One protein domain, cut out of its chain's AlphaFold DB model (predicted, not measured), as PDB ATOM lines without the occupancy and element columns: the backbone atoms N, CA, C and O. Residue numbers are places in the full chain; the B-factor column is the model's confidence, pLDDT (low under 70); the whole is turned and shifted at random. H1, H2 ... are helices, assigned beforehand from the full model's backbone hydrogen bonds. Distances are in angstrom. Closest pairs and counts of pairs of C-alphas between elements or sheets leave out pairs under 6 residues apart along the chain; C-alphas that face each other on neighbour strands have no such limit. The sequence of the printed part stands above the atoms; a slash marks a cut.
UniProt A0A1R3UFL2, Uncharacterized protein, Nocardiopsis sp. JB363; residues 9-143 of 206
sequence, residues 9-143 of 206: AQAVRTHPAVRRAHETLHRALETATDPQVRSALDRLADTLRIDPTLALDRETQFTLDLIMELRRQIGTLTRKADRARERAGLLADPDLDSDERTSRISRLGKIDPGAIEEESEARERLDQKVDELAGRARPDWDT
ATOM      1  N   ALA A   9     131.963 122.457 106.280       89.56
ATOM      2  CA  ALA A   9     132.919 122.814 105.234       89.56
ATOM      3  C   ALA A   9     132.730 121.990 103.943       89.56
ATOM      4  O   ALA A   9     132.841 122.523 102.837       89.56
ATOM      5  N   GLN A  10     132.412 120.694 104.057       91.50
ATOM      6  CA  GLN A  10     132.067 119.857 102.900       91.50
ATOM      7  C   GLN A  10     130.745 120.295 102.258       91.50
ATOM      8  O   GLN A  10     130.652 120.324 101.029       91.50
ATOM      9  N   ALA A  11     129.755 120.686 103.066       91.75
ATOM     10  CA  ALA A  11     128.480 121.210 102.587       91.75
ATOM     11  C   ALA A  11     128.673 122.473 101.734       91.75
ATOM     12  O   ALA A  11     128.122 122.560 100.641       91.75
ATOM     13  N   VAL A  12     129.516 123.410 102.187       93.38
ATOM     14  CA  VAL A  12     129.872 124.617 101.422       93.38
ATOM     15  C   VAL A  12     130.557 124.246 100.107       93.38
ATOM     16  O   VAL A  12     130.097 124.646  99.042       93.38
ATOM     17  N   ARG A  13     131.622 123.435 100.147       92.62
ATOM     18  CA  ARG A  13     132.405 123.089  98.941       92.62
ATOM     19  C   ARG A  13     131.591 122.349  97.877       92.62
ATOM     20  O   ARG A  13     131.868 122.483  96.691       92.62
ATOM     21  N   THR A  14     130.597 121.567  98.291       94.00
ATOM     22  CA  THR A  14     129.710 120.823  97.379       94.00
ATOM     23  C   THR A  14     128.428 121.579  97.033       94.00
ATOM     24  O   THR A  14     127.620 121.088  96.240       94.00
ATOM     25  N   HIS A  15     128.240 122.784  97.579       95.00
ATOM     26  CA  HIS A  15     127.050 123.581  97.339       95.00
ATOM     27  C   HIS A  15     126.918 123.936  95.845       95.00
ATOM     28  O   HIS A  15     127.902 124.352  95.218       95.00
ATOM     29  N   PRO A  16     125.711 123.851  95.248       95.69
ATOM     30  CA  PRO A  16     125.518 124.109  93.821       95.69
ATOM     31  C   PRO A  16     126.012 125.481  93.349       95.69
ATOM     32  O   PRO A  16     126.546 125.579  92.248       95.69
ATOM     33  N   ALA A  17     125.863 126.529  94.167       94.12
ATOM     34  CA  ALA A  17     126.329 127.875  93.818       94.12
ATOM     35  C   ALA A  17     127.864 127.965  93.750       94.12
ATOM     36  O   ALA A  17     128.398 128.525  92.796       94.12
ATOM     37  N   VAL A  18     128.567 127.340  94.704       96.50
ATOM     38  CA  VAL A  18     130.037 127.275  94.734       96.50
ATOM     39  C   VAL A  18     130.544 126.516  93.515       96.50
ATOM     40  O   VAL A  18     131.374 127.020  92.759       96.50
ATOM     41  N   ARG A  19     129.965 125.339  93.248       95.94
ATOM     42  CA  ARG A  19     130.301 124.549  92.060       95.94
ATOM     43  C   ARG A  19     130.079 125.342  90.770       95.94
ATOM     44  O   ARG A  19     130.964 125.384  89.925       95.94
ATOM     45  N   ARG A  20     128.932 126.017  90.638       95.69
ATOM     46  CA  ARG A  20     128.608 126.840  89.461       95.69
ATOM     47  C   ARG A  20     129.604 127.982  89.260       95.69
ATOM     48  O   ARG A  20     129.971 128.254  88.117       95.69
ATOM     49  N   ALA A  21     130.021 128.647  90.337       96.19
ATOM     50  CA  ALA A  21     131.016 129.712  90.276       96.19
ATOM     51  C   ALA A  21     132.355 129.173  89.745       96.19
ATOM     52  O   ALA A  21     132.880 129.706  88.767       96.19
ATOM     53  N   HIS A  22     132.842 128.053  90.293       95.69
ATOM     54  CA  HIS A  22     134.065 127.404  89.811       95.69
ATOM     55  C   HIS A  22     133.962 126.932  88.356       95.69
ATOM     56  O   HIS A  22     134.862 127.198  87.568       95.69
ATOM     57  N   GLU A  23     132.866 126.277  87.963       95.50
ATOM     58  CA  GLU A  23     132.652 125.814  86.581       95.50
ATOM     59  C   GLU A  23     132.586 126.977  85.581       95.50
ATOM     60  O   GLU A  23     133.077 126.885  84.454       95.50
ATOM     61  N   THR A  24     131.958 128.086  85.968       95.31
ATOM     62  CA  THR A  24     131.867 129.284  85.125       95.31
ATOM     63  C   THR A  24     133.236 129.923  84.952       95.31
ATOM     64  O   THR A  24     133.627 130.226  83.825       95.31
ATOM     65  N   LEU A  25     133.994 130.042  86.039       96.00
ATOM     66  CA  LEU A  25     135.335 130.605  86.010       96.00
ATOM     67  C   LEU A  25     136.325 129.724  85.243       96.00
ATOM     68  O   LEU A  25     137.114 130.235  84.453       96.00
ATOM     69  N   HIS A  26     136.233 128.405  85.399       96.00
ATOM     70  CA  HIS A  26     137.047 127.460  84.645       96.00
ATOM     71  C   HIS A  26     136.839 127.623  83.133       96.00
ATOM     72  O   HIS A  26     137.799 127.847  82.398       96.00
ATOM     73  N   ARG A  27     135.580 127.653  82.675       95.94
ATOM     74  CA  ARG A  27     135.253 127.906  81.259       95.94
ATOM     75  C   ARG A  27     135.727 129.281  80.778       95.94
ATOM     76  O   ARG A  27     136.144 129.441  79.627       95.94
ATOM     77  N   ALA A  28     135.655 130.294  81.643       95.31
ATOM     78  CA  ALA A  28     136.138 131.633  81.326       95.31
ATOM     79  C   ALA A  28     137.663 131.659  81.127       95.31
ATOM     80  O   ALA A  28     138.128 132.310  80.188       95.31
ATOM     81  N   LEU A  29     138.413 130.924  81.953       96.19
ATOM     82  CA  LEU A  29     139.868 130.770  81.863       96.19
ATOM     83  C   LEU A  29     140.308 129.987  80.622       96.19
ATOM     84  O   LEU A  29     141.257 130.396  79.952       96.19
ATOM     85  N   GLU A  30     139.603 128.910  80.266       95.50
ATOM     86  CA  GLU A  30     139.886 128.122  79.053       95.50
ATOM     87  C   GLU A  30     139.802 128.961  77.775       95.50
ATOM     88  O   GLU A  30     140.540 128.739  76.819       95.50
ATOM     89  N   THR A  31     138.905 129.946  77.765       93.38
ATOM     90  CA  THR A  31     138.634 130.783  76.592       93.38
ATOM     91  C   THR A  31     139.257 132.180  76.687       93.38
ATOM     92  O   THR A  31     139.082 132.988  75.776       93.38
ATOM     93  N   ALA A  32     139.961 132.510  77.777       92.75
ATOM     94  CA  ALA A  32     140.653 133.789  77.940       92.75
ATOM     95  C   ALA A  32     142.025 133.758  77.248       92.75
ATOM     96  O   ALA A  32     142.977 133.152  77.742       92.75
ATOM     97  N   THR A  33     142.117 134.433  76.101       91.81
ATOM     98  CA  THR A  33     143.366 134.595  75.336       91.81
ATOM     99  C   THR A  33     144.140 135.853  75.718       91.81
ATOM    100  O   THR A  33     145.341 135.928  75.485       91.81
ATOM    101  N   ASP A  34     143.457 136.845  76.284       93.12
ATOM    102  CA  ASP A  34     144.073 138.089  76.729       93.12
ATOM    103  C   ASP A  34     144.820 137.884  78.065       93.12
ATOM    104  O   ASP A  34     144.193 137.427  79.027       93.12
ATOM    105  N   PRO A  35     146.124 138.215  78.161       94.25
ATOM    106  CA  PRO A  35     146.916 137.960  79.366       94.25
ATOM    107  C   PRO A  35     146.434 138.705  80.615       94.25
ATOM    108  O   PRO A  35     146.480 138.141  81.706       94.25
ATOM    109  N   GLN A  36     145.961 139.947  80.475       94.06
ATOM    110  CA  GLN A  36     145.489 140.736  81.617       94.06
ATOM    111  C   GLN A  36     144.160 140.186  82.126       94.06
ATOM    112  O   GLN A  36     144.014 139.923  83.318       94.06
ATOM    113  N   VAL A  37     143.223 139.911  81.214       96.62
ATOM    114  CA  VAL A  37     141.945 139.278  81.567       96.62
ATOM    115  C   VAL A  37     142.188 137.918  82.214       96.62
ATOM    116  O   VAL A  37     141.577 137.604  83.231       96.62
ATOM    117  N   ARG A  38     143.099 137.109  81.661       97.06
ATOM    118  CA  ARG A  38     143.463 135.812  82.237       97.06
ATOM    119  C   ARG A  38     144.024 135.966  83.651       97.06
ATOM    120  O   ARG A  38     143.538 135.295  84.551       97.06
ATOM    121  N   SER A  39     144.954 136.898  83.862       97.69
ATOM    122  CA  SER A  39     145.516 137.191  85.185       97.69
ATOM    123  C   SER A  39     144.446 137.620  86.196       97.69
ATOM    124  O   SER A  39     144.498 137.213  87.356       97.69
ATOM    125  N   ALA A  40     143.465 138.429  85.786       97.88
ATOM    126  CA  ALA A  40     142.346 138.822  86.641       97.88
ATOM    127  C   ALA A  40     141.474 137.612  87.029       97.88
ATOM    128  O   ALA A  40     141.120 137.435  88.194       97.88
ATOM    129  N   LEU A  41     141.173 136.736  86.068       97.94
ATOM    130  CA  LEU A  41     140.394 135.520  86.309       97.94
ATOM    131  C   LEU A  41     141.143 134.496  87.175       97.94
ATOM    132  O   LEU A  41     140.514 133.845  88.006       97.94
ATOM    133  N   ASP A  42     142.462 134.369  87.022       98.00
ATOM    134  CA  ASP A  42     143.293 133.500  87.865       98.00
ATOM    135  C   ASP A  42     143.267 133.982  89.326       98.00
ATOM    136  O   ASP A  42     143.003 133.192  90.233       98.00
ATOM    137  N   ARG A  43     143.409 135.297  89.559       97.81
ATOM    138  CA  ARG A  43     143.252 135.892  90.900       97.81
ATOM    139  C   ARG A  43     141.871 135.622  91.489       97.81
ATOM    140  O   ARG A  43     141.762 135.249  92.654       97.81
ATOM    141  N   LEU A  44     140.813 135.762  90.692       97.81
ATOM    142  CA  LEU A  44     139.458 135.433  91.130       97.81
ATOM    143  C   LEU A  44     139.311 133.945  91.491       97.81
ATOM    144  O   LEU A  44     138.602 133.603  92.439       97.81
ATOM    145  N   ALA A  45     139.982 133.057  90.755       97.50
ATOM    146  CA  ALA A  45     139.936 131.620  91.009       97.50
ATOM    147  C   ALA A  45     140.617 131.278  92.329       97.50
ATOM    148  O   ALA A  45     140.074 130.499  93.115       97.50
ATOM    149  N   ASP A  46     141.756 131.911  92.600       97.44
ATOM    150  CA  ASP A  46     142.431 131.806  93.886       97.44
ATOM    151  C   ASP A  46     141.585 132.371  95.027       97.44
ATOM    152  O   ASP A  46     141.452 131.708  96.054       97.44
ATOM    153  N   THR A  47     140.930 133.515  94.831       97.56
ATOM    154  CA  THR A  47     139.988 134.100  95.798       97.56
ATOM    155  C   THR A  47     138.884 133.115  96.190       97.56
ATOM    156  O   THR A  47     138.689 132.854  97.376       97.56
ATOM    157  N   LEU A  48     138.204 132.497  95.217       96.38
ATOM    158  CA  LEU A  48     137.141 131.516  95.490       96.38
ATOM    159  C   LEU A  48     137.670 130.194  96.062       96.38
ATOM    160  O   LEU A  48     136.944 129.473  96.743       96.38
ATOM    161  N   ARG A  49     138.930 129.847  95.780       95.81
ATOM    162  CA  ARG A  49     139.594 128.681  96.374       95.81
ATOM    163  C   ARG A  49     139.954 128.928  97.839       95.81
ATOM    164  O   ARG A  49     139.843 128.002  98.641       95.81
ATOM    165  N   ILE A  50     140.401 130.141  98.168       96.38
ATOM    166  CA  ILE A  50     140.701 130.578  99.536       96.38
ATOM    167  C   ILE A  50     139.412 130.627 100.347       96.38
ATOM    168  O   ILE A  50     139.378 130.050 101.427       96.38
ATOM    169  N   ASP A  51     138.366 131.254  99.805       97.06
ATOM    170  CA  ASP A  51     137.074 131.415 100.463       97.06
ATOM    171  C   ASP A  51     135.907 131.058  99.518       97.06
ATOM    172  O   ASP A  51     135.404 131.906  98.773       97.06
ATOM    173  N   PRO A  52     135.428 129.801  99.550       95.94
ATOM    174  CA  PRO A  52     134.294 129.371  98.743       95.94
ATOM    175  C   PRO A  52     132.963 129.952  99.236       95.94
ATOM    176  O   PRO A  52     131.974 129.906  98.503       95.94
ATOM    177  N   THR A  53     132.899 130.494 100.457       95.69
ATOM    178  CA  THR A  53     131.647 131.032 101.004       95.69
ATOM    179  C   THR A  53     131.205 132.307 100.299       95.69
ATOM    180  O   THR A  53     130.006 132.571 100.215       95.69
ATOM    181  N   LEU A  54     132.147 133.029  99.688       95.31
ATOM    182  CA  LEU A  54     131.880 134.183  98.836       95.31
ATOM    183  C   LEU A  54     130.837 133.870  97.752       95.31
ATOM    184  O   LEU A  54     129.932 134.660  97.520       95.31
ATOM    185  N   ALA A  55     130.868 132.681  97.144       95.19
ATOM    186  CA  ALA A  55     129.896 132.308  96.111       95.19
ATOM    187  C   ALA A  55     128.465 132.054  96.641       95.19
ATOM    188  O   ALA A  55     127.537 131.868  95.848       95.19
ATOM    189  N   LEU A  56     128.260 132.023  97.961       93.19
ATOM    190  CA  LEU A  56     126.938 131.895  98.587       93.19
ATOM    191  C   LEU A  56     126.252 133.250  98.782       93.19
ATOM    192  O   LEU A  56     125.026 133.307  98.867       93.19
ATOM    193  N   ASP A  57     127.032 134.326  98.828       89.81
ATOM    194  CA  ASP A  57     126.532 135.681  98.984       89.81
ATOM    195  C   ASP A  57     125.958 136.225  97.665       89.81
ATOM    196  O   ASP A  57     126.543 136.094  96.587       89.81
ATOM    197  N   ARG A  58     124.788 136.866  97.748       87.56
ATOM    198  CA  ARG A  58     124.058 137.360  96.573       87.56
ATOM    199  C   ARG A  58     124.773 138.524  95.897       87.56
ATOM    200  O   ARG A  58     124.757 138.610  94.670       87.56
ATOM    201  N   GLU A  59     125.359 139.426  96.679       90.94
ATOM    202  CA  GLU A  59     126.128 140.542  96.127       90.94
ATOM    203  C   GLU A  59     127.346 140.010  95.370       90.94
ATOM    204  O   GLU A  59     127.588 140.397  94.230       90.94
ATOM    205  N   THR A  60     128.049 139.040  95.950       92.25
ATOM    206  CA  THR A  60     129.173 138.389  95.280       92.25
ATOM    207  C   THR A  60     128.751 137.666  94.003       92.25
ATOM    208  O   THR A  60     129.433 137.797  92.993       92.25
ATOM    209  N   GLN A  61     127.615 136.958  93.989       93.00
ATOM    210  CA  GLN A  61     127.087 136.348  92.759       93.00
ATOM    211  C   GLN A  61     126.845 137.391  91.659       93.00
ATOM    212  O   GLN A  61     127.247 137.177  90.518       93.00
ATOM    213  N   PHE A  62     126.263 138.541  92.008       94.06
ATOM    214  CA  PHE A  62     126.093 139.646  91.064       94.06
ATOM    215  C   PHE A  62     127.439 140.187  90.560       94.06
ATOM    216  O   PHE A  62     127.600 140.436  89.365       94.06
ATOM    217  N   THR A  63     128.425 140.333  91.445       96.25
ATOM    218  CA  THR A  63     129.775 140.764  91.064       96.25
ATOM    219  C   THR A  63     130.452 139.751  90.141       96.25
ATOM    220  O   THR A  63     131.069 140.153  89.158       96.25
ATOM    221  N   LEU A  64     130.299 138.445  90.384       95.69
ATOM    222  CA  LEU A  64     130.804 137.394  89.492       95.69
ATOM    223  C   LEU A  64     130.165 137.484  88.101       95.69
ATOM    224  O   LEU A  64     130.881 137.438  87.100       95.69
ATOM    225  N   ASP A  65     128.845 137.666  88.027       96.12
ATOM    226  CA  ASP A  65     128.138 137.857  86.756       96.12
ATOM    227  C   ASP A  65     128.635 139.115  86.021       96.12
ATOM    228  O   ASP A  65     128.876 139.079  84.812       96.12
ATOM    229  N   LEU A  66     128.872 140.213  86.750       97.56
ATOM    230  CA  LEU A  66     129.443 141.442  86.197       97.56
ATOM    231  C   LEU A  66     130.865 141.229  85.659       97.56
ATOM    232  O   LEU A  66     131.166 141.695  84.564       97.56
ATOM    233  N   ILE A  67     131.729 140.507  86.376       97.69
ATOM    234  CA  ILE A  67     133.082 140.155  85.911       97.69
ATOM    235  C   ILE A  67     132.998 139.348  84.605       97.69
ATOM    236  O   ILE A  67     133.740 139.623  83.658       97.69
ATOM    237  N   MET A  68     132.077 138.381  84.511       96.94
ATOM    238  CA  MET A  68     131.885 137.595  83.284       96.94
ATOM    239  C   MET A  68     131.402 138.454  82.111       96.94
ATOM    240  O   MET A  68     131.839 138.251  80.974       96.94
ATOM    241  N   GLU A  69     130.534 139.428  82.375       97.31
ATOM    242  CA  GLU A  69     130.068 140.371  81.362       97.31
ATOM    243  C   GLU A  69     131.180 141.334  80.920       97.31
ATOM    244  O   GLU A  69     131.383 141.505  79.718       97.31
ATOM    245  N   LEU A  70     131.968 141.888  81.850       97.56
ATOM    246  CA  LEU A  70     133.122 142.743  81.535       97.56
ATOM    247  C   LEU A  70     134.135 142.002  80.661       97.56
ATOM    248  O   LEU A  70     134.551 142.511  79.622       97.56
ATOM    249  N   ARG A  71     134.458 140.749  81.004       96.19
ATOM    250  CA  ARG A  71     135.292 139.872  80.170       96.19
ATOM    251  C   ARG A  71     134.758 139.768  78.737       96.19
ATOM    252  O   ARG A  71     135.523 139.866  77.776       96.19
ATOM    253  N   ARG A  72     133.451 139.527  78.579       95.00
ATOM    254  CA  ARG A  72     132.803 139.405  77.262       95.00
ATOM    255  C   ARG A  72     132.892 140.715  76.472       95.00
ATOM    256  O   ARG A  72     133.161 140.684  75.269       95.00
ATOM    257  N   GLN A  73     132.682 141.845  77.144       95.81
ATOM    258  CA  GLN A  73     132.772 143.179  76.552       95.81
ATOM    259  C   GLN A  73     134.194 143.498  76.093       95.81
ATOM    260  O   GLN A  73     134.364 143.878  74.935       95.81
ATOM    261  N   ILE A  74     135.206 143.243  76.930       95.81
ATOM    262  CA  ILE A  74     136.624 143.449  76.593       95.81
ATOM    263  C   ILE A  74     136.972 142.724  75.292       95.81
ATOM    264  O   ILE A  74     137.469 143.355  74.370       95.81
ATOM    265  N   GLY A  75     136.599 141.447  75.137       91.75
ATOM    266  CA  GLY A  75     136.883 140.706  73.897       91.75
ATOM    267  C   GLY A  75     136.279 141.331  72.627       91.75
ATOM    268  O   GLY A  75     136.825 141.178  71.531       91.75
ATOM    269  N   THR A  76     135.167 142.059  72.758       91.81
ATOM    270  CA  THR A  76     134.565 142.821  71.649       91.81
ATOM    271  C   THR A  76     135.274 144.158  71.438       91.81
ATOM    272  O   THR A  76     135.525 144.543  70.293       91.81
ATOM    273  N   LEU A  77     135.608 144.854  72.527       95.00
ATOM    274  CA  LEU A  77     136.271 146.157  72.514       95.00
ATOM    275  C   LEU A  77     137.700 146.071  71.984       95.00
ATOM    276  O   LEU A  77     138.056 146.901  71.157       95.00
ATOM    277  N   THR A  78     138.464 145.031  72.326       94.69
ATOM    278  CA  THR A  78     139.833 144.819  71.828       94.69
ATOM    279  C   THR A  78     139.899 144.907  70.309       94.69
ATOM    280  O   THR A  78     140.679 145.677  69.763       94.69
ATOM    281  N   ARG A  79     138.982 144.241  69.592       91.88
ATOM    282  CA  ARG A  79     138.959 144.292  68.117       91.88
ATOM    283  C   ARG A  79     138.715 145.696  67.566       91.88
ATOM    284  O   ARG A  79     139.203 146.025  66.487       91.88
ATOM    285  N   LYS A  80     137.897 146.500  68.247       94.69
ATOM    286  CA  LYS A  80     137.629 147.885  67.842       94.69
ATOM    287  C   LYS A  80     138.809 148.792  68.182       94.69
ATOM    288  O   LYS A  80     139.210 149.601  67.349       94.69
ATOM    289  N   ALA A  81     139.357 148.630  69.380       95.50
ATOM    290  CA  ALA A  81     140.490 149.379  69.881       95.50
ATOM    291  C   ALA A  81     141.740 149.125  69.034       95.50
ATOM    292  O   ALA A  81     142.428 150.077  68.691       95.50
ATOM    293  N   ASP A  82     141.980 147.891  68.585       94.50
ATOM    294  CA  ASP A  82     143.093 147.557  67.691       94.50
ATOM    295  C   ASP A  82     143.008 148.317  66.365       94.50
ATOM    296  O   ASP A  82     143.993 148.909  65.932       94.50
ATOM    297  N   ARG A  83     141.814 148.419  65.766       94.94
ATOM    298  CA  ARG A  83     141.610 149.241  64.558       94.94
ATOM    299  C   ARG A  83     141.818 150.727  64.827       94.94
ATOM    300  O   ARG A  83     142.349 151.441  63.979       94.94
ATOM    301  N   ALA A  84     141.375 151.213  65.986       95.06
ATOM    302  CA  ALA A  84     141.580 152.603  66.379       95.06
ATOM    303  C   ALA A  84     143.072 152.911  66.608       95.06
ATOM    304  O   ALA A  84     143.549 153.948  66.141       95.06
ATOM    305  N   ARG A  85     143.822 151.993  67.237       95.50
ATOM    306  CA  ARG A  85     145.281 152.069  67.413       95.50
ATOM    307  C   ARG A  85     146.005 152.026  66.073       95.50
ATOM    308  O   ARG A  85     146.869 152.861  65.834       95.50
ATOM    309  N   GLU A  86     145.619 151.115  65.181       95.56
ATOM    310  CA  GLU A  86     146.192 151.006  63.835       95.56
ATOM    311  C   GLU A  86     145.983 152.300  63.040       95.56
ATOM    312  O   GLU A  86     146.928 152.843  62.471       95.56
ATOM    313  N   ARG A  87     144.774 152.874  63.085       94.62
ATOM    314  CA  ARG A  87     144.499 154.184  62.479       94.62
ATOM    315  C   ARG A  87     145.374 155.285  63.072       94.62
ATOM    316  O   ARG A  87     145.908 156.094  62.318       94.62
ATOM    317  N   ALA A  88     145.480 155.352  64.399       93.44
ATOM    318  CA  ALA A  88     146.307 156.350  65.070       93.44
ATOM    319  C   ALA A  88     147.782 156.216  64.655       93.44
ATOM    320  O   ALA A  88     148.414 157.225  64.355       93.44
ATOM    321  N   GLY A  89     148.287 154.983  64.537       94.38
ATOM    322  CA  GLY A  89     149.621 154.689  64.017       94.38
ATOM    323  C   GLY A  89     149.819 155.184  62.583       94.38
ATOM    324  O   GLY A  89     150.763 155.918  62.326       94.38
ATOM    325  N   LEU A  90     148.892 154.878  61.668       94.81
ATOM    326  CA  LEU A  90     148.956 155.344  60.271       94.81
ATOM    327  C   LEU A  90     148.921 156.876  60.140       94.81
ATOM    328  O   LEU A  90     149.537 157.439  59.237       94.81
ATOM    329  N   LEU A  91     148.174 157.560  61.012       93.00
ATOM    330  CA  LEU A  91     148.122 159.025  61.044       93.00
ATOM    331  C   LEU A  91     149.414 159.643  61.587       93.00
ATOM    332  O   LEU A  91     149.783 160.731  61.152       93.00
ATOM    333  N   ALA A  92     150.067 158.968  62.532       94.12
ATOM    334  CA  ALA A  92     151.305 159.423  63.153       94.12
ATOM    335  C   ALA A  92     152.566 159.049  62.355       94.12
ATOM    336  O   ALA A  92     153.625 159.592  62.650       94.12
ATOM    337  N   ASP A  93     152.460 158.146  61.375       94.31
ATOM    338  CA  ASP A  93     153.578 157.685  60.547       94.31
ATOM    339  C   ASP A  93     154.034 158.789  59.564       94.31
ATOM    340  O   ASP A  93     153.279 159.136  58.639       94.31
ATOM    341  N   PRO A  94     155.236 159.374  59.760       91.94
ATOM    342  CA  PRO A  94     155.750 160.450  58.919       91.94
ATOM    343  C   PRO A  94     156.310 159.946  57.583       91.94
ATOM    344  O   PRO A  94     156.405 160.734  56.643       91.94
ATOM    345  N   ASP A  95     156.656 158.660  57.492       94.38
ATOM    346  CA  ASP A  95     157.284 158.058  56.315       94.38
ATOM    347  C   ASP A  95     156.242 157.603  55.287       94.38
ATOM    348  O   ASP A  95     156.566 157.309  54.134       94.38
ATOM    349  N   LEU A  96     154.969 157.570  55.690       93.44
ATOM    350  CA  LEU A  96     153.865 157.223  54.817       93.44
ATOM    351  C   LEU A  96     153.443 158.400  53.929       93.44
ATOM    352  O   LEU A  96     153.087 159.489  54.405       93.44
ATOM    353  N   ASP A  97     153.385 158.143  52.625       95.00
ATOM    354  CA  ASP A  97     152.784 159.051  51.654       95.00
ATOM    355  C   ASP A  97     151.286 159.288  51.968       95.00
ATOM    356  O   ASP A  97     150.600 158.451  52.562       95.00
ATOM    357  N   SER A  98     150.771 160.465  51.602       91.19
ATOM    358  CA  SER A  98     149.386 160.869  51.873       91.19
ATOM    359  C   SER A  98     148.345 159.958  51.209       91.19
ATOM    360  O   SER A  98     147.303 159.664  51.815       91.19
ATOM    361  N   ASP A  99     148.611 159.496  49.990       93.50
ATOM    362  CA  ASP A  99     147.701 158.646  49.226       93.50
ATOM    363  C   ASP A  99     147.701 157.219  49.784       93.50
ATOM    364  O   ASP A  99     146.634 156.641  50.031       93.50
ATOM    365  N   GLU A 100     148.878 156.675  50.102       94.31
ATOM    366  CA  GLU A 100     149.014 155.403  50.804       94.31
ATOM    367  C   GLU A 100     148.343 155.442  52.186       94.31
ATOM    368  O   GLU A 100     147.605 154.513  52.535       94.31
ATOM    369  N   ARG A 101     148.504 156.535  52.946       95.12
ATOM    370  CA  ARG A 101     147.872 156.712  54.266       95.12
ATOM    371  C   ARG A 101     146.359 156.650  54.154       95.12
ATOM    372  O   ARG A 101     145.706 155.908  54.890       95.12
ATOM    373  N   THR A 102     145.803 157.391  53.202       92.38
ATOM    374  CA  THR A 102     144.360 157.427  52.953       92.38
ATOM    375  C   THR A 102     143.841 156.055  52.519       92.38
ATOM    376  O   THR A 102     142.825 155.586  53.041       92.38
ATOM    377  N   SER A 103     144.566 155.362  51.631       94.12
ATOM    378  CA  SER A 103     144.214 154.011  51.176       94.12
ATOM    379  C   SER A 103     144.207 153.001  52.326       94.12
ATOM    380  O   SER A 103     143.240 152.251  52.482       94.12
ATOM    381  N   ARG A 104     145.248 152.992  53.170       94.81
ATOM    382  CA  ARG A 104     145.347 152.074  54.314       94.81
ATOM    383  C   ARG A 104     144.268 152.349  55.360       94.81
ATOM    384  O   ARG A 104     143.587 151.412  55.765       94.81
ATOM    385  N   ILE A 105     144.032 153.614  55.724       93.31
ATOM    386  CA  ILE A 105     142.960 153.984  56.665       93.31
ATOM    387  C   ILE A 105     141.587 153.560  56.130       93.31
ATOM    388  O   ILE A 105     140.773 153.035  56.887       93.31
ATOM    389  N   SER A 106     141.330 153.734  54.830       92.12
ATOM    390  CA  SER A 106     140.065 153.317  54.214       92.12
ATOM    391  C   SER A 106     139.815 151.805  54.343       92.12
ATOM    392  O   SER A 106     138.680 151.389  54.590       92.12
ATOM    393  N   ARG A 107     140.867 150.973  54.274       94.75
ATOM    394  CA  ARG A 107     140.768 149.505  54.424       94.75
ATOM    395  C   ARG A 107     140.414 149.045  55.841       94.75
ATOM    396  O   ARG A 107     139.884 147.946  55.987       94.75
ATOM    397  N   LEU A 108     140.645 149.867  56.868       92.00
ATOM    398  CA  LEU A 108     140.273 149.547  58.256       92.00
ATOM    399  C   LEU A 108     138.749 149.529  58.477       92.00
ATOM    400  O   LEU A 108     138.261 148.950  59.452       92.00
ATOM    401  N   GLY A 109     137.982 150.139  57.565       91.38
ATOM    402  CA  GLY A 109     136.526 150.199  57.627       91.38
ATOM    403  C   GLY A 109     136.014 151.151  58.711       91.38
ATOM    404  O   GLY A 109     136.554 152.235  58.918       91.38
ATOM    405  N   LYS A 110     134.922 150.771  59.390       92.69
ATOM    406  CA  LYS A 110     134.327 151.598  60.452       92.69
ATOM    407  C   LYS A 110     135.216 151.577  61.697       92.69
ATOM    408  O   LYS A 110     135.418 150.516  62.291       92.69
ATOM    409  N   ILE A 111     135.682 152.758  62.091       93.50
ATOM    410  CA  ILE A 111     136.562 152.967  63.242       93.50
ATOM    411  C   ILE A 111     135.780 153.694  64.329       93.50
ATOM    412  O   ILE A 111     135.058 154.653  64.058       93.50
ATOM    413  N   ASP A 112     135.929 153.201  65.550       92.88
ATOM    414  CA  ASP A 112     135.313 153.737  66.753       92.88
ATOM    415  C   ASP A 112     136.413 154.409  67.590       92.88
ATOM    416  O   ASP A 112     137.242 153.701  68.164       92.88
ATOM    417  N   PRO A 113     136.515 155.750  67.593       86.12
ATOM    418  CA  PRO A 113     137.630 156.441  68.233       86.12
ATOM    419  C   PRO A 113     137.616 156.319  69.764       86.12
ATOM    420  O   PRO A 113     138.684 156.401  70.361       86.12
ATOM    421  N   GLY A 114     136.451 156.083  70.383       93.69
ATOM    422  CA  GLY A 114     136.325 155.892  71.833       93.69
ATOM    423  C   GLY A 114     136.720 154.492  72.309       93.69
ATOM    424  O   GLY A 114     136.966 154.287  73.492       93.69
ATOM    425  N   ALA A 115     136.857 153.523  71.397       94.88
ATOM    426  CA  ALA A 115     137.038 152.120  71.767       94.88
ATOM    427  C   ALA A 115     138.321 151.830  72.563       94.88
ATOM    428  O   ALA A 115     138.353 150.857  73.309       94.88
ATOM    429  N   ILE A 116     139.377 152.636  72.399       95.69
ATOM    430  CA  ILE A 116     140.625 152.474  73.165       95.69
ATOM    431  C   ILE A 116     140.391 152.803  74.643       95.69
ATOM    432  O   ILE A 116     140.841 152.056  75.510       95.69
ATOM    433  N   GLU A 117     139.691 153.905  74.915       96.69
ATOM    434  CA  GLU A 117     139.370 154.356  76.269       96.69
ATOM    435  C   GLU A 117     138.362 153.405  76.918       96.69
ATOM    436  O   GLU A 117     138.639 152.873  77.988       96.69
ATOM    437  N   GLU A 118     137.283 153.057  76.209       97.19
ATOM    438  CA  GLU A 118     136.287 152.081  76.678       97.19
ATOM    439  C   GLU A 118     136.912 150.713  77.004       97.19
ATOM    440  O   GLU A 118     136.546 150.076  77.993       97.19
ATOM    441  N   GLU A 119     137.862 150.235  76.188       97.25
ATOM    442  CA  GLU A 119     138.589 148.995  76.479       97.25
ATOM    443  C   GLU A 119     139.410 149.118  77.769       97.25
ATOM    444  O   GLU A 119     139.408 148.196  78.588       97.25
ATOM    445  N   SER A 120     140.112 150.240  77.947       96.75
ATOM    446  CA  SER A 120     140.932 150.497  79.133       96.75
ATOM    447  C   SER A 120     140.076 150.566  80.398       96.75
ATOM    448  O   SER A 120     140.382 149.888  81.377       96.75
ATOM    449  N   GLU A 121     138.968 151.309  80.363       97.69
ATOM    450  CA  GLU A 121     138.023 151.421  81.479       97.69
ATOM    451  C   GLU A 121     137.406 150.066  81.841       97.69
ATOM    452  O   GLU A 121     137.274 149.723  83.017       97.69
ATOM    453  N   ALA A 122     137.047 149.256  80.840       97.69
ATOM    454  CA  ALA A 122     136.496 147.927  81.082       97.69
ATOM    455  C   ALA A 122     137.509 147.001  81.775       97.69
ATOM    456  O   ALA A 122     137.123 146.223  82.652       97.69
ATOM    457  N   ARG A 123     138.798 147.092  81.414       98.00
ATOM    458  CA  ARG A 123     139.889 146.339  82.057       98.00
ATOM    459  C   ARG A 123     140.137 146.805  83.486       98.00
ATOM    460  O   ARG A 123     140.197 145.969  84.382       98.00
ATOM    461  N   GLU A 124     140.213 148.112  83.710       98.06
ATOM    462  CA  GLU A 124     140.378 148.678  85.053       98.06
ATOM    463  C   GLU A 124     139.218 148.269  85.965       98.06
ATOM    464  O   GLU A 124     139.422 147.808  87.087       98.06
ATOM    465  N   ARG A 125     137.987 148.332  85.450       98.12
ATOM    466  CA  ARG A 125     136.798 147.907  86.189       98.12
ATOM    467  C   ARG A 125     136.789 146.406  86.474       98.12
ATOM    468  O   ARG A 125     136.324 146.004  87.539       98.12
ATOM    469  N   LEU A 126     137.271 145.577  85.545       98.31
ATOM    470  CA  LEU A 126     137.430 144.138  85.770       98.31
ATOM    471  C   LEU A 126     138.383 143.886  86.941       98.31
ATOM    472  O   LEU A 126     138.017 143.165  87.870       98.31
ATOM    473  N   ASP A 127     139.560 144.508  86.916       98.12
ATOM    474  CA  ASP A 127     140.560 144.372  87.975       98.12
ATOM    475  C   ASP A 127     140.032 144.882  89.317       98.12
ATOM    476  O   ASP A 127     140.106 144.162  90.310       98.12
ATOM    477  N   GLN A 128     139.378 146.048  89.335       98.25
ATOM    478  CA  GLN A 128     138.750 146.591  90.538       98.25
ATOM    479  C   GLN A 128     137.752 145.602  91.157       98.25
ATOM    480  O   GLN A 128     137.760 145.394  92.368       98.25
ATOM    481  N   LYS A 129     136.894 144.962  90.349       98.06
ATOM    482  CA  LYS A 129     135.913 143.989  90.860       98.06
ATOM    483  C   LYS A 129     136.549 142.701  91.363       98.06
ATOM    484  O   LYS A 129     136.056 142.126  92.334       98.06
ATOM    485  N   VAL A 130     137.635 142.258  90.741       98.06
ATOM    486  CA  VAL A 130     138.410 141.119  91.241       98.06
ATOM    487  C   VAL A 130     139.076 141.465  92.573       98.06
ATOM    488  O   VAL A 130     138.973 140.676  93.513       98.06
ATOM    489  N   ASP A 131     139.687 142.642  92.686       97.75
ATOM    490  CA  ASP A 131     140.368 143.090  93.903       97.75
ATOM    491  C   ASP A 131     139.379 143.346  95.056       97.75
ATOM    492  O   ASP A 131     139.657 142.982  96.198       97.75
ATOM    493  N   GLU A 132     138.184 143.879  94.770       96.94
ATOM    494  CA  GLU A 132     137.089 143.998  95.745       96.94
ATOM    495  C   GLU A 132     136.705 142.631  96.338       96.94
ATOM    496  O   GLU A 132     136.532 142.507  97.553       96.94
ATOM    497  N   LEU A 133     136.589 141.588  95.506       96.56
ATOM    498  CA  LEU A 133     136.294 140.234  95.985       96.56
ATOM    499  C   LEU A 133     137.478 139.616  96.730       96.56
ATOM    500  O   LEU A 133     137.278 138.982  97.765       96.56
ATOM    501  N   ALA A 134     138.703 139.824  96.246       96.81
ATOM    502  CA  ALA A 134     139.909 139.348  96.915       96.81
ATOM    503  C   ALA A 134     140.046 139.955  98.321       96.81
ATOM    504  O   ALA A 134     140.344 139.238  99.274       96.81
ATOM    505  N   GLY A 135     139.743 141.248  98.482       96.69
ATOM    506  CA  GLY A 135     139.752 141.931  99.777       96.69
ATOM    507  C   GLY A 135     138.684 141.437 100.761       96.69
ATOM    508  O   GLY A 135     138.828 141.626 101.968       96.69
ATOM    509  N   ARG A 136     137.627 140.779 100.269       94.56
ATOM    510  CA  ARG A 136     136.584 140.152 101.098       94.56
ATOM    511  C   ARG A 136     136.923 138.720 101.507       94.56
ATOM    512  O   ARG A 136     136.285 138.212 102.426       94.56
ATOM    513  N   ALA A 137     137.876 138.074 100.839       95.44
ATOM    514  CA  ALA A 137     138.187 136.666 101.046       95.44
ATOM    515  C   ALA A 137     138.759 136.402 102.438       95.44
ATOM    516  O   ALA A 137     139.665 137.094 102.910       95.44
ATOM    517  N   ARG A 138     138.246 135.358 103.087       93.19
ATOM    518  CA  ARG A 138     138.643 134.959 104.436       93.19
ATOM    519  C   ARG A 138     139.292 133.577 104.415       93.19
ATOM    520  O   ARG A 138     138.597 132.588 104.213       93.19
ATOM    521  N   PRO A 139     140.608 133.461 104.674       93.81
ATOM    522  CA  PRO A 139     141.257 132.155 104.802       93.81
ATOM    523  C   PRO A 139     140.704 131.312 105.963       93.81
ATOM    524  O   PRO A 139     140.827 130.094 105.941       93.81
ATOM    525  N   ASP A 140     140.099 131.961 106.965       94.06
ATOM    526  CA  ASP A 140     139.483 131.378 108.165       94.06
ATOM    527  C   ASP A 140     137.980 131.053 108.005       94.06
ATOM    528  O   ASP A 140     137.263 130.908 109.000       94.06
ATOM    529  N   TRP A 141     137.476 130.964 106.767       93.62
ATOM    530  CA  TRP A 141     136.045 130.796 106.471       93.62
ATOM    531  C   TRP A 141     135.414 129.529 107.069       93.62
ATOM    532  O   TRP A 141     134.206 129.506 107.297       93.62
ATOM    533  N   ASP A 142     136.194 128.468 107.293       94.25
ATOM    534  CA  ASP A 142     135.701 127.156 107.726       94.25
ATOM    535  C   ASP A 142     135.605 126.999 109.250       94.25
ATOM    536  O   ASP A 142     135.193 125.943 109.743       94.25
ATOM    537  N   THR A 143     135.920 128.057 110.001       94.38
ATOM    538  CA  THR A 143     135.727 128.085 111.454       94.38
ATOM    539  C   THR A 143     134.232 128.007 111.817       94.38
ATOM    540  O   THR A 143     133.397 128.631 111.150       94.38
TER     541      THR A 143
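AT A GLANCE: This is residues 9 to 143 of the 206 residues of an uncharacterized protein of Nocardiopsis sp. JB363 (UniProt A0A1R3UFL2). The model is a long rod: a loose up-and-down bundle of four helices, H2, H3, H5 and H7, from which the long H5 runs on to a small helical head. There H6 folds back on residues 87 to 91 of H5, while the short H1 and H4 lie at the other end of the bundle. The printed part has 135 residues with seven named helices, H1 to H7 in order along the chain, and no named strand; its class is all helix. It is loose, with a radius of gyration of the C-alphas of 20.0 A, and spans 70 by 22 by 20 A.

HOW THE PARTS SIT: H1, residues 9 to 13, is close to but not clearly touching H2, residues 16 to 30; their closest C-alphas, of Val 12 and Val 18, are 7.2 A apart. H2 and H3, residues 35 to 50, form a helical hairpin at a shallow tilt of 25 degrees, opposite ways, closest at the C-alphas of Leu 29 and Arg 38, 6.2 A. H4, residues 52 to 56, touches H2 at residues 17 to 21 alone, closest at the C-alphas of Val 18 and Ala 55, 5.2 A. H1 and H4 only just touch, with 3 pairs of C-alphas within 8 A, the closest being those of Arg 13 and Pro 52, 6.6 A. H5, residues 58 to 92, has a kink of 36 degrees near residue 77. It forms a helical hairpin with H6, residues 98 to 107, which it touches with residues 87 to 91 alone; the closest C-alphas, of Arg 87 and Ile 105, are 6.0 A apart, and the tilt is a shallow 30 degrees, opposite ways. H7, residues 115 to 136, touches H5 with 30 pairs of C-alphas within 8 A, closest at Ala 81 and Ile 116, 4.5 A, at a shallow tilt of 29 degrees, opposite ways. H7 also touches H3, closest at the C-alphas of Thr 47 and Ala 134, 5.4 A, at a shallow tilt of 16 degrees, the same way. H2 and H7 are apart. Every O i to N i+4 pair is within hydrogen-bond range in H1, H2, H3, H6 and H7; the count is 28 of 31 in H5 and 0 of 1 in H4, where 2 of 2 O i to N i+3 pairs are within range.

IN THESE COORDINATES: H1 begins at C-alpha 9, (132.919, 122.814, 105.234). H2 is 21.0 A long from first to last C-alpha, H3 22.4 A, H5 48.4 A and H7 31.7 A. H5 ends at C-alpha 92, (151.305, 159.423, 63.153), and H7 ends at C-alpha 136, (136.584, 140.152, 101.098).

THE WHOLE: The C-alphas of Asp 99 and Thr 143, the two farthest apart, are 70.4 A apart. The printed part has no cut; no link is long, and the link from H6 to H7 is short, with 7 residues. The mean pLDDT of the printed part is 95.0, and no printed residue is under 70.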